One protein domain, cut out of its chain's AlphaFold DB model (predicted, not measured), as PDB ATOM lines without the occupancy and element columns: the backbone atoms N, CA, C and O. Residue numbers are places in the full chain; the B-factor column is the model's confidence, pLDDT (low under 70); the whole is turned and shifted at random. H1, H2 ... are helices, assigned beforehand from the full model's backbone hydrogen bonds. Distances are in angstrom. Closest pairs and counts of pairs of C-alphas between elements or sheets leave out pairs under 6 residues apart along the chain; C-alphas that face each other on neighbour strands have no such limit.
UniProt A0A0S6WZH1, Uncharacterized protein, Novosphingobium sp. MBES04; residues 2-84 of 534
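AT A GLANCE: This is residues 2 to 84 of the 534 residues of an uncharacterized protein of Novosphingobium sp. MBES04 (UniProt A0A0S6WZH1). One long helix, H5, makes the spine; H4 folds back along it, H3 packs beside H4, and H1 and H2 cross the second half of H5, H1 near its end. H3, H4 and H5 are roughly aligned and form a triangle. The printed part has 83 residues, with five named helices, H1 to H5 in chain order, and no named strand; the class is all helix. It is compact, with a radius of gyration of the C-alphas of 12.9 A, and spans 46 by 23 by 19 A, only just elongated.

IN THESE COORDINATES: Start at Thr 2 and read on to C-alpha 9 at (22.105, 40.962, 20.888), where H1 begins; it runs over residues 9 to 19, 15.3 A. Next come H2, residues 21 to 29, and H3, residues 31 to 38. H4 takes residues 42 to 51, 14.7 A. Find C-alpha 59 at (-0.020, 51.544, 0.686); from there H5 runs 29.6 A to C-alpha 79 at (18.143, 47.055, 23.684).

HOW THE PARTS SIT: Begin at the hub, H5, which touches the four other helices. H4 and H5 are a helical hairpin at a shallow tilt of 10 degrees, their closest C-alphas, Ala 49 and Ala 69, 4.6 A apart. H3 and H4 form another hairpin, closest at the C-alphas of Leu 33 and Ala 45, 5.7 A. H2 touches residues 68 to 75 of H5 alone, at a steep tilt of 65 degrees; the closest C-alphas are Leu 23 and Leu 72, 6.2 A. H1 touches residues 76 to 79 of H5 alone, only just about perpendicular at 71 degrees; C-alphas Ala 12 and Leu 79 are closest, 5.1 A. H4 is apart from H1 and H2. In H1, H2 and H5 every O i to N i+4 pair is within hydrogen-bond range; in H3 it is 3 of 4, in H4 5 of 6.

THE WHOLE: The two farthest C-alphas, Thr 3 and Pro 57, are 46.8 A apart. The printed part has no cut and no long link. Its mean pLDDT is 94.0; look for values under 70 at residues 2 to 5.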
ATOM      1  N   THR A   2      31.579  55.767  30.297       30.80
ATOM      2  CA  THR A   2      30.763  54.601  29.946       30.80
ATOM      3  C   THR A   2      31.692  53.436  29.628       30.80
ATOM      4  O   THR A   2      32.609  53.569  28.819       30.80
ATOM      5  N   THR A   3      31.488  52.296  30.281       32.53
ATOM      6  CA  THR A   3      32.102  51.037  29.856       32.53
ATOM      7  C   THR A   3      31.484  50.622  28.530       32.53
ATOM      8  O   THR A   3      30.276  50.405  28.472       32.53
ATOM      9  N   THR A   4      32.296  50.470  27.484       37.44
ATOM     10  CA  THR A   4      31.858  49.855  26.225       37.44
ATOM     11  C   THR A   4      31.721  48.344  26.419       37.44
ATOM     12  O   THR A   4      32.553  47.560  25.966       37.44
ATOM     13  N   THR A   5      30.677  47.926  27.137       55.12
ATOM     14  CA  THR A   5      30.115  46.582  26.979       55.12
ATOM     15  C   THR A   5      29.778  46.390  25.505       55.12
ATOM     16  O   THR A   5      29.135  47.253  24.910       55.12
ATOM     17  N   GLY A   6      30.263  45.294  24.917       73.44
ATOM     18  CA  GLY A   6      29.957  44.947  23.531       73.44
ATOM     19  C   GLY A   6      28.466  44.679  23.323       73.44
ATOM     20  O   GLY A   6      27.724  44.486  24.286       73.44
ATOM     21  N   GLU A   7      28.051  44.674  22.061       91.69
ATOM     22  CA  GLU A   7      26.649  44.557  21.653       91.69
ATOM     23  C   GLU A   7      26.000  43.265  22.177       91.69
ATOM     24  O   GLU A   7      26.382  42.152  21.810       91.69
ATOM     25  N   ASP A   8      24.992  43.415  23.036       95.69
ATOM     26  CA  ASP A   8      24.319  42.310  23.723       95.69
ATOM     27  C   ASP A   8      23.050  41.882  22.972       95.69
ATOM     28  O   ASP A   8      21.928  41.994  23.465       95.69
ATOM     29  N   TRP A   9      23.217  41.410  21.735       97.00
ATOM     30  CA  TRP A   9      22.105  40.962  20.888       97.00
ATOM     31  C   TRP A   9      21.309  39.806  21.514       97.00
ATOM     32  O   TRP A   9      20.075  39.790  21.472       97.00
ATOM     33  N   SER A  10      21.995  38.849  22.145       96.75
ATOM     34  CA  SER A  10      21.368  37.676  22.766       96.75
ATOM     35  C   SER A  10      20.616  38.026  24.055       96.75
ATOM     36  O   SER A  10      19.476  37.586  24.231       96.75
ATOM     37  N   GLY A  11      21.190  38.862  24.926       97.19
ATOM     38  CA  GLY A  11      20.507  39.369  26.113       97.19
ATOM     39  C   GLY A  11      19.375  40.338  25.774       97.19
ATOM     40  O   GLY A  11      18.326  40.271  26.412       97.19
ATOM     41  N   ALA A  12      19.505  41.161  24.729       97.88
ATOM     42  CA  ALA A  12      18.422  42.014  24.231       97.88
ATOM     43  C   ALA A  12      17.210  41.196  23.768       97.88
ATOM     44  O   ALA A  12      16.080  41.479  24.170       97.88
ATOM     45  N   LEU A  13      17.438  40.134  22.985       98.25
ATOM     46  CA  LEU A  13      16.388  39.198  22.572       98.25
ATOM     47  C   LEU A  13      15.755  38.475  23.772       98.25
ATOM     48  O   LEU A  13      14.534  38.309  23.806       98.25
ATOM     49  N   ALA A  14      16.547  38.085  24.776       98.25
ATOM     50  CA  ALA A  14      16.034  37.474  26.003       98.25
ATOM     51  C   ALA A  14      15.168  38.453  26.823       98.25
ATOM     52  O   ALA A  14      14.031  38.119  27.164       98.25
ATOM     53  N   ARG A  15      15.655  39.680  27.071       98.12
ATOM     54  CA  ARG A  15      14.921  40.758  27.762       98.12
ATOM     55  C   ARG A  15      13.621  41.107  27.035       98.12
ATOM     56  O   ARG A  15      12.570  41.186  27.668       98.12
ATOM     57  N   ALA A  16      13.663  41.240  25.707       98.12
ATOM     58  CA  ALA A  16      12.487  41.521  24.889       98.12
ATOM     59  C   ALA A  16      11.426  40.411  24.987       98.12
ATOM     60  O   ALA A  16      10.254  40.711  25.209       98.12
ATOM     61  N   ARG A  17      11.823  39.132  24.892       98.00
ATOM     62  CA  ARG A  17      10.896  37.993  25.036       98.00
ATOM     63  C   ARG A  17      10.316  37.872  26.449       98.00
ATOM     64  O   ARG A  17       9.144  37.540  26.581       98.00
ATOM     65  N   ALA A  18      11.110  38.143  27.487       97.56
ATOM     66  CA  ALA A  18      10.691  37.995  28.882       97.56
ATOM     67  C   ALA A  18       9.836  39.163  29.409       97.56
ATOM     68  O   ALA A  18       8.976  38.947  30.263       97.56
ATOM     69  N   HIS A  19      10.071  40.393  28.934       97.50
ATOM     70  CA  HIS A  19       9.526  41.603  29.564       97.50
ATOM     71  C   HIS A  19       8.716  42.515  28.633       97.50
ATOM     72  O   HIS A  19       7.960  43.348  29.129       97.50
ATOM     73  N   ALA A  20       8.787  42.344  27.307       97.12
ATOM     74  CA  ALA A  20       8.024  43.143  26.344       97.12
ATOM     75  C   ALA A  20       7.079  42.270  25.490       97.12
ATOM     76  O   ALA A  20       7.431  41.901  24.368       97.12
ATOM     77  N   PRO A  21       5.849  41.967  25.962       95.75
ATOM     78  CA  PRO A  21       4.875  41.143  25.233       95.75
ATOM     79  C   PRO A  21       4.621  41.558  23.774       95.75
ATOM     80  O   PRO A  21       4.385  40.699  22.923       95.75
ATOM     81  N   PHE A  22       4.700  42.856  23.459       94.56
ATOM     82  CA  PHE A  22       4.634  43.346  22.079       94.56
ATOM     83  C   PHE A  22       5.826  42.874  21.227       94.56
ATOM     84  O   PHE A  22       5.620  42.306  20.154       94.56
ATOM     85  N   LEU A  23       7.062  43.037  21.715       97.25
ATOM     86  CA  LEU A  23       8.265  42.584  21.008       97.25
ATOM     87  C   LEU A  23       8.323  41.055  20.916       97.25
ATOM     88  O   LEU A  23       8.657  40.533  19.856       97.25
ATOM     89  N   ALA A  24       7.922  40.334  21.968       97.56
ATOM     90  CA  ALA A  24       7.777  38.877  21.942       97.56
ATOM     91  C   ALA A  24       6.833  38.423  20.808       97.56
ATOM     92  O   ALA A  24       7.208  37.591  19.983       97.56
ATOM     93  N   THR A  25       5.660  39.061  20.696       96.06
ATOM     94  CA  THR A  25       4.679  38.796  19.627       96.06
ATOM     95  C   THR A  25       5.240  39.099  18.230       96.06
ATOM     96  O   THR A  25       4.925  38.393  17.272       96.06
ATOM     97  N   LEU A  26       6.064  40.142  18.074       95.75
ATOM     98  CA  LEU A  26       6.705  40.449  16.790       95.75
ATOM     99  C   LEU A  26       7.823  39.457  16.442       95.75
ATOM    100  O   LEU A  26       7.898  39.038  15.290       95.75
ATOM    101  N   LEU A  27       8.629  39.025  17.417       97.81
ATOM    102  CA  LEU A  27       9.668  38.000  17.242       97.81
ATOM    103  C   LEU A  27       9.101  36.626  16.846       97.81
ATOM    104  O   LEU A  27       9.789  35.851  16.189       97.81
ATOM    105  N   GLU A  28       7.870  36.305  17.249       96.56
ATOM    106  CA  GLU A  28       7.154  35.094  16.818       96.56
ATOM    107  C   GLU A  28       6.561  35.225  15.408       96.56
ATOM    108  O   GLU A  28       6.515  34.255  14.656       96.56
ATOM    109  N   ARG A  29       6.103  36.428  15.037       94.75
ATOM    110  CA  ARG A  29       5.500  36.712  13.721       94.75
ATOM    111  C   ARG A  29       6.520  36.964  12.613       94.75
ATOM    112  O   ARG A  29       6.129  36.952  11.449       94.75
ATOM    113  N   ARG A  30       7.773  37.251  12.975       95.50
ATOM    114  CA  ARG A  30       8.871  37.611  12.067       95.50
ATOM    115  C   ARG A  30      10.152  36.833  12.399       95.50
ATOM    116  O   ARG A  30      11.158  37.454  12.762       95.50
ATOM    117  N   PRO A  31      10.133  35.486  12.333       96.88
ATOM    118  CA  PRO A  31      11.318  34.671  12.598       96.88
ATOM    119  C   PRO A  31      12.494  35.062  11.690       96.88
ATOM    120  O   PRO A  31      13.629  35.084  12.148       96.88
ATOM    121  N   GLU A  32      12.226  35.494  10.454       96.69
ATOM    122  CA  GLU A  32      13.241  35.945   9.499       96.69
ATOM    123  C   GLU A  32      14.043  37.163   9.982       96.69
ATOM    124  O   GLU A  32      15.226  37.273   9.673       96.69
ATOM    125  N   LEU A  33      13.432  38.061  10.765       97.25
ATOM    126  CA  LEU A  33      14.157  39.151  11.424       97.25
ATOM    127  C   LEU A  33      14.782  38.681  12.737       97.25
ATOM    128  O   LEU A  33      15.889  39.100  13.060       97.25
ATOM    129  N   ALA A  34      14.098  37.816  13.491       97.06
ATOM    130  CA  ALA A  34      14.606  37.296  14.758       97.06
ATOM    131  C   ALA A  34      15.932  36.532  14.585       97.06
ATOM    132  O   ALA A  34      16.829  36.708  15.406       97.06
ATOM    133  N   ASP A  35      16.075  35.748  13.513       97.69
ATOM    134  CA  ASP A  35      17.291  34.988  13.200       97.69
ATOM    135  C   ASP A  35      18.460  35.910  12.805       97.69
ATOM    136  O   ASP A  35      19.580  35.739  13.286       97.69
ATOM    137  N   VAL A  36      18.202  36.936  11.986       98.00
ATOM    138  CA  VAL A  36      19.220  37.917  11.556       98.00
ATOM    139  C   VAL A  36      19.671  38.803  12.728       98.00
ATOM    140  O   VAL A  36      20.865  39.039  12.905       98.00
ATOM    141  N   LEU A  37      18.737  39.209  13.595       97.62
ATOM    142  CA  LEU A  37      19.036  39.911  14.849       97.62
ATOM    143  C   LEU A  37      19.797  39.017  15.845       97.62
ATOM    144  O   LEU A  37      20.669  39.507  16.557       97.62
ATOM    145  N   ALA A  38      19.520  37.709  15.885       96.88
ATOM    146  CA  ALA A  38      20.258  36.753  16.717       96.88
ATOM    147  C   ALA A  38      21.686  36.485  16.205       96.88
ATOM    148  O   ALA A  38      22.564  36.157  17.001       96.88
ATOM    149  N   ALA A  39      21.930  36.666  14.904       97.06
ATOM    150  CA  ALA A  39      23.265  36.673  14.308       97.06
ATOM    151  C   ALA A  39      24.031  37.998  14.518       97.06
ATOM    152  O   ALA A  39      25.217  38.068  14.197       97.06
ATOM    153  N   GLY A  40      23.377  39.035  15.060       96.62
ATOM    154  CA  GLY A  40      23.956  40.359  15.306       96.62
ATOM    155  C   GLY A  40      23.969  41.305  14.099       96.62
ATOM    156  O   GLY A  40      24.515  42.401  14.195       96.62
ATOM    157  N   ASP A  41      23.367  40.933  12.963       96.94
ATOM    158  CA  ASP A  41      23.361  41.774  11.757       96.94
ATOM    159  C   ASP A  41      22.185  42.767  11.768       96.94
ATOM    160  O   ASP A  41      21.182  42.644  11.055       96.94
ATOM    161  N   GLY A  42      22.309  43.781  12.628       96.62
ATOM    162  CA  GLY A  42      21.320  44.848  12.752       96.62
ATOM    163  C   GLY A  42      21.074  45.617  11.449       96.62
ATOM    164  O   GLY A  42      19.947  46.046  11.198       96.62
ATOM    165  N   GLU A  43      22.088  45.780  10.594       97.44
ATOM    166  CA  GLU A  43      21.949  46.535   9.343       97.44
ATOM    167  C   GLU A  43      21.194  45.737   8.271       97.44
ATOM    168  O   GLU A  43      20.321  46.299   7.602       97.44
ATOM    169  N   ALA A  44      21.437  44.426   8.143       98.06
ATOM    170  CA  ALA A  44      20.631  43.566   7.277       98.06
ATOM    171  C   ALA A  44      19.181  43.469   7.772       98.06
ATOM    172  O   ALA A  44      18.251  43.617   6.973       98.06
ATOM    173  N   ALA A  45      18.964  43.329   9.085       98.25
ATOM    174  CA  ALA A  45      17.623  43.368   9.672       98.25
ATOM    175  C   ALA A  45      16.913  44.714   9.416       98.25
ATOM    176  O   ALA A  45      15.690  44.753   9.253       98.25
ATOM    177  N   LEU A  46      17.655  45.828   9.352       98.12
ATOM    178  CA  LEU A  46      17.119  47.158   9.043       98.12
ATOM    179  C   LEU A  46      16.812  47.316   7.547       98.12
ATOM    180  O   LEU A  46      15.793  47.911   7.198       98.12
ATOM    181  N   ALA A  47      17.633  46.748   6.662       98.12
ATOM    182  CA  ALA A  47      17.350  46.688   5.229       98.12
ATOM    183  C   ALA A  47      16.090  45.854   4.932       98.12
ATOM    184  O   ALA A  47      15.191  46.334   4.242       98.12
ATOM    185  N   MET A  48      15.979  44.656   5.521       98.00
ATOM    186  CA  MET A  48      14.791  43.793   5.432       98.00
ATOM    187  C   MET A  48      13.536  44.463   6.002       98.00
ATOM    188  O   MET A  48      12.440  44.292   5.471       98.00
ATOM    189  N   ALA A  49      13.676  45.248   7.073       98.00
ATOM    190  CA  ALA A  49      12.544  45.934   7.681       98.00
ATOM    191  C   ALA A  49      11.940  47.024   6.783       98.00
ATOM    192  O   ALA A  49      10.716  47.161   6.750       98.00
ATOM    193  N   ARG A  50      12.768  47.755   6.020       97.69
ATOM    194  CA  ARG A  50      12.309  48.779   5.060       97.69
ATOM    195  C   ARG A  50      11.469  48.186   3.922       97.69
ATOM    196  O   ARG A  50      10.506  48.815   3.505       97.69
ATOM    197  N   THR A  51      11.810  46.988   3.440       97.00
ATOM    198  CA  THR A  51      11.134  46.319   2.307       97.00
ATOM    199  C   THR A  51      10.025  45.347   2.728       97.00
ATOM    200  O   THR A  51       9.368  44.725   1.893       97.00
ATOM    201  N   ALA A  52       9.737  45.237   4.031       96.50
ATOM    202  CA  ALA A  52       8.693  44.357   4.567       96.50
ATOM    203  C   ALA A  52       7.268  44.679   4.055       96.50
ATOM    204  O   ALA A  52       6.344  43.882   4.251       96.50
ATOM    205  N   GLY A  53       7.077  45.844   3.426       95.88
ATOM    206  CA  GLY A  53       5.824  46.285   2.816       95.88
ATOM    207  C   GLY A  53       5.661  45.977   1.321       95.88
ATOM    208  O   GLY A  53       4.528  46.018   0.844       95.88
ATOM    209  N   ASP A  54       6.728  45.646   0.588       94.94
ATOM    210  CA  ASP A  54       6.773  45.737  -0.886       94.94
ATOM    211  C   ASP A  54       5.723  44.871  -1.606       94.94
ATOM    212  O   ASP A  54       5.154  45.272  -2.620       94.94
ATOM    213  N   ALA A  55       5.420  43.691  -1.059       93.81
ATOM    214  CA  ALA A  55       4.435  42.750  -1.602       93.81
ATOM    215  C   ALA A  55       3.003  42.946  -1.048       93.81
ATOM    216  O   ALA A  55       2.166  42.043  -1.142       93.81
ATOM    217  N   ALA A  56       2.704  44.076  -0.400       95.62
ATOM    218  CA  ALA A  56       1.397  44.326   0.207       95.62
ATOM    219  C   ALA A  56       0.355  44.863  -0.803       95.62
ATOM    220  O   ALA A  56       0.685  45.649  -1.688       95.62
ATOM    221  N   PRO A  57      -0.942  44.526  -0.651       94.69
ATOM    222  CA  PRO A  57      -1.984  44.872  -1.629       94.69
ATOM    223  C   PRO A  57      -2.431  46.347  -1.600       94.69
ATOM    224  O   PRO A  57      -3.343  46.728  -2.332       94.69
ATOM    225  N   SER A  58      -1.868  47.178  -0.718       95.94
ATOM    226  CA  SER A  58      -2.152  48.616  -0.640       95.94
ATOM    227  C   SER A  58      -1.078  49.353   0.160       95.94
ATOM    228  O   SER A  58      -0.443  48.756   1.029       95.94
ATOM    229  N   VAL A  59      -0.949  50.668  -0.057       97.31
ATOM    230  CA  VAL A  59      -0.020  51.544   0.686       97.31
ATOM    231  C   VAL A  59      -0.209  51.436   2.204       97.31
ATOM    232  O   VAL A  59       0.768  51.314   2.933       97.31
ATOM    233  N   GLY A  60      -1.451  51.397   2.699       97.50
ATOM    234  CA  GLY A  60      -1.713  51.245   4.137       97.50
ATOM    235  C   GLY A  60      -1.173  49.932   4.718       97.50
ATOM    236  O   GLY A  60      -0.569  49.943   5.786       97.50
ATOM    237  N   ALA A  61      -1.334  48.815   4.001       97.06
ATOM    238  CA  ALA A  61      -0.797  47.517   4.419       97.06
ATOM    239  C   ALA A  61       0.738  47.461   4.303       97.06
ATOM    240  O   ALA A  61       1.402  46.944   5.199       97.06
ATOM    241  N   ALA A  62       1.318  48.054   3.251       97.81
ATOM    242  CA  ALA A  62       2.770  48.163   3.099       97.81
ATOM    243  C   ALA A  62       3.395  48.883   4.305       97.81
ATOM    244  O   ALA A  62       4.273  48.342   4.976       97.81
ATOM    245  N   LEU A  63       2.854  50.056   4.645       98.25
ATOM    246  CA  LEU A  63       3.332  50.876   5.754       98.25
ATOM    247  C   LEU A  63       3.089  50.232   7.133       98.25
ATOM    248  O   LEU A  63       3.928  50.380   8.017       98.25
ATOM    249  N   ARG A  64       1.995  49.480   7.348       97.50
ATOM    250  CA  ARG A  64       1.802  48.709   8.598       97.50
ATOM    251  C   ARG A  64       2.877  47.635   8.770       97.50
ATOM    252  O   ARG A  64       3.391  47.449   9.874       97.50
ATOM    253  N   ARG A  65       3.257  46.954   7.687       96.88
ATOM    254  CA  ARG A  65       4.297  45.913   7.706       96.88
ATOM    255  C   ARG A  65       5.692  46.496   7.906       96.88
ATOM    256  O   ARG A  65       6.424  45.964   8.738       96.88
ATOM    257  N   GLU A  66       6.014  47.597   7.223       97.88
ATOM    258  CA  GLU A  66       7.254  48.358   7.434       97.88
ATOM    259  C   GLU A  66       7.344  48.861   8.888       97.88
ATOM    260  O   GLU A  66       8.333  48.577   9.562       97.88
ATOM    261  N   ARG A  67       6.279  49.483   9.436       97.19
ATOM    262  CA  ARG A  67       6.212  49.905  10.853       97.19
ATOM    263  C   ARG A  67       6.561  48.758  11.796       97.19
ATOM    264  O   ARG A  67       7.414  48.929  12.659       97.19
ATOM    265  N   GLN A  68       5.887  47.612  11.673       96.06
ATOM    266  CA  GLN A  68       6.104  46.470  12.570       96.06
ATOM    267  C   GLN A  68       7.543  45.952  12.506       96.06
ATOM    268  O   GLN A  68       8.133  45.651  13.541       96.06
ATOM    269  N   ALA A  69       8.097  45.833  11.298       97.56
ATOM    270  CA  ALA A  69       9.451  45.341  11.102       97.56
ATOM    271  C   ALA A  69      10.494  46.328  11.650       97.56
ATOM    272  O   ALA A  69      11.380  45.923  12.397       97.56
ATOM    273  N   LEU A  70      10.343  47.628  11.369       98.00
ATOM    274  CA  LEU A  70      11.211  48.676  11.912       98.00
ATOM    275  C   LEU A  70      11.104  48.767  13.437       98.00
ATOM    276  O   LEU A  70      12.127  48.856  14.105       98.00
ATOM    277  N   ALA A  71       9.893  48.701  13.999       96.75
ATOM    278  CA  ALA A  71       9.687  48.737  15.443       96.75
ATOM    279  C   ALA A  71      10.378  47.561  16.149       96.75
ATOM    280  O   ALA A  71      10.990  47.774  17.191       96.75
ATOM    281  N   LEU A  72      10.334  46.351  15.574       98.00
ATOM    282  CA  LEU A  72      11.076  45.199  16.088       98.00
ATOM    283  C   LEU A  72      12.594  45.399  15.962       98.00
ATOM    284  O   LEU A  72      13.298  45.363  16.967       98.00
ATOM    285  N   THR A  73      13.090  45.614  14.742       98.56
ATOM    286  CA  THR A  73      14.527  45.709  14.451       98.56
ATOM    287  C   THR A  73      15.198  46.816  15.257       98.56
ATOM    288  O   THR A  73      16.227  46.582  15.893       98.56
ATOM    289  N   LEU A  74      14.604  48.014  15.274       98.56
ATOM    290  CA  LEU A  74      15.145  49.140  16.025       98.56
ATOM    291  C   LEU A  74      15.094  48.872  17.530       98.56
ATOM    292  O   LEU A  74      16.074  49.169  18.203       98.56
ATOM    293  N   ALA A  75      14.029  48.245  18.048       98.25
ATOM    294  CA  ALA A  75      13.939  47.938  19.474       98.25
ATOM    295  C   ALA A  75      14.992  46.929  19.932       98.25
ATOM    296  O   ALA A  75      15.594  47.135  20.979       98.25
ATOM    297  N   ILE A  76      15.259  45.868  19.164       98.50
ATOM    298  CA  ILE A  76      16.295  44.897  19.542       98.50
ATOM    299  C   ILE A  76      17.696  45.525  19.473       98.50
ATOM    300  O   ILE A  76      18.468  45.336  20.407       98.50
ATOM    301  N   GLY A  77      18.013  46.329  18.451       98.25
ATOM    302  CA  GLY A  77      19.312  47.018  18.374       98.25
ATOM    303  C   GLY A  77      19.511  48.119  19.430       98.25
ATOM    304  O   GLY A  77      20.619  48.298  19.929       98.25
ATOM    305  N   ASP A  78      18.440  48.816  19.822       97.94
ATOM    306  CA  ASP A  78      18.398  49.778  20.939       97.94
ATOM    307  C   ASP A  78      18.625  49.059  22.288       97.94
ATOM    308  O   ASP A  78      19.449  49.477  23.101       97.94
ATOM    309  N   LEU A  79      17.975  47.906  22.496       98.12
ATOM    310  CA  LEU A  79      18.143  47.055  23.684       98.12
ATOM    311  C   LEU A  79      19.497  46.326  23.749       98.12
ATOM    312  O   LEU A  79      19.915  45.941  24.844       98.12
ATOM    313  N   ALA A  80      20.165  46.116  22.610       97.56
ATOM    314  CA  ALA A  80      21.498  45.512  22.509       97.56
ATOM    315  C   ALA A  80      22.641  46.527  22.687       97.56
ATOM    316  O   ALA A  80      23.799  46.129  22.805       97.56
ATOM    317  N   GLY A  81      22.337  47.832  22.674       96.12
ATOM    318  CA  GLY A  81      23.329  48.913  22.663       96.12
ATOM    319  C   GLY A  81      23.985  49.170  21.297       96.12
ATOM    320  O   GLY A  81      24.789  50.092  21.181       96.12
ATOM    321  N   ALA A  82      23.624  48.402  20.264       96.94
ATOM    322  CA  ALA A  82      24.175  48.509  18.911       96.94
ATOM    323  C   ALA A  82      23.627  49.715  18.124       96.94
ATOM    324  O   ALA A  82      24.308  50.264  17.259       96.94
ATOM    325  N   PHE A  83      22.399  50.162  18.418       97.50
ATOM    326  CA  PHE A  83      21.807  51.355  17.807       97.50
ATOM    327  C   PHE A  83      21.737  52.518  18.808       97.50
ATOM    328  O   PHE A  83      20.853  52.533  19.667       97.50
ATOM    329  N   PRO A  84      22.604  53.544  18.680       95.75
ATOM    330  CA  PRO A  84      22.505  54.761  19.478       95.75
ATOM    331  C   PRO A  84      21.159  55.467  19.287       95.75
ATOM    332  O   PRO A  84      20.583  55.434  18.196       95.75
TER     333      PRO A  84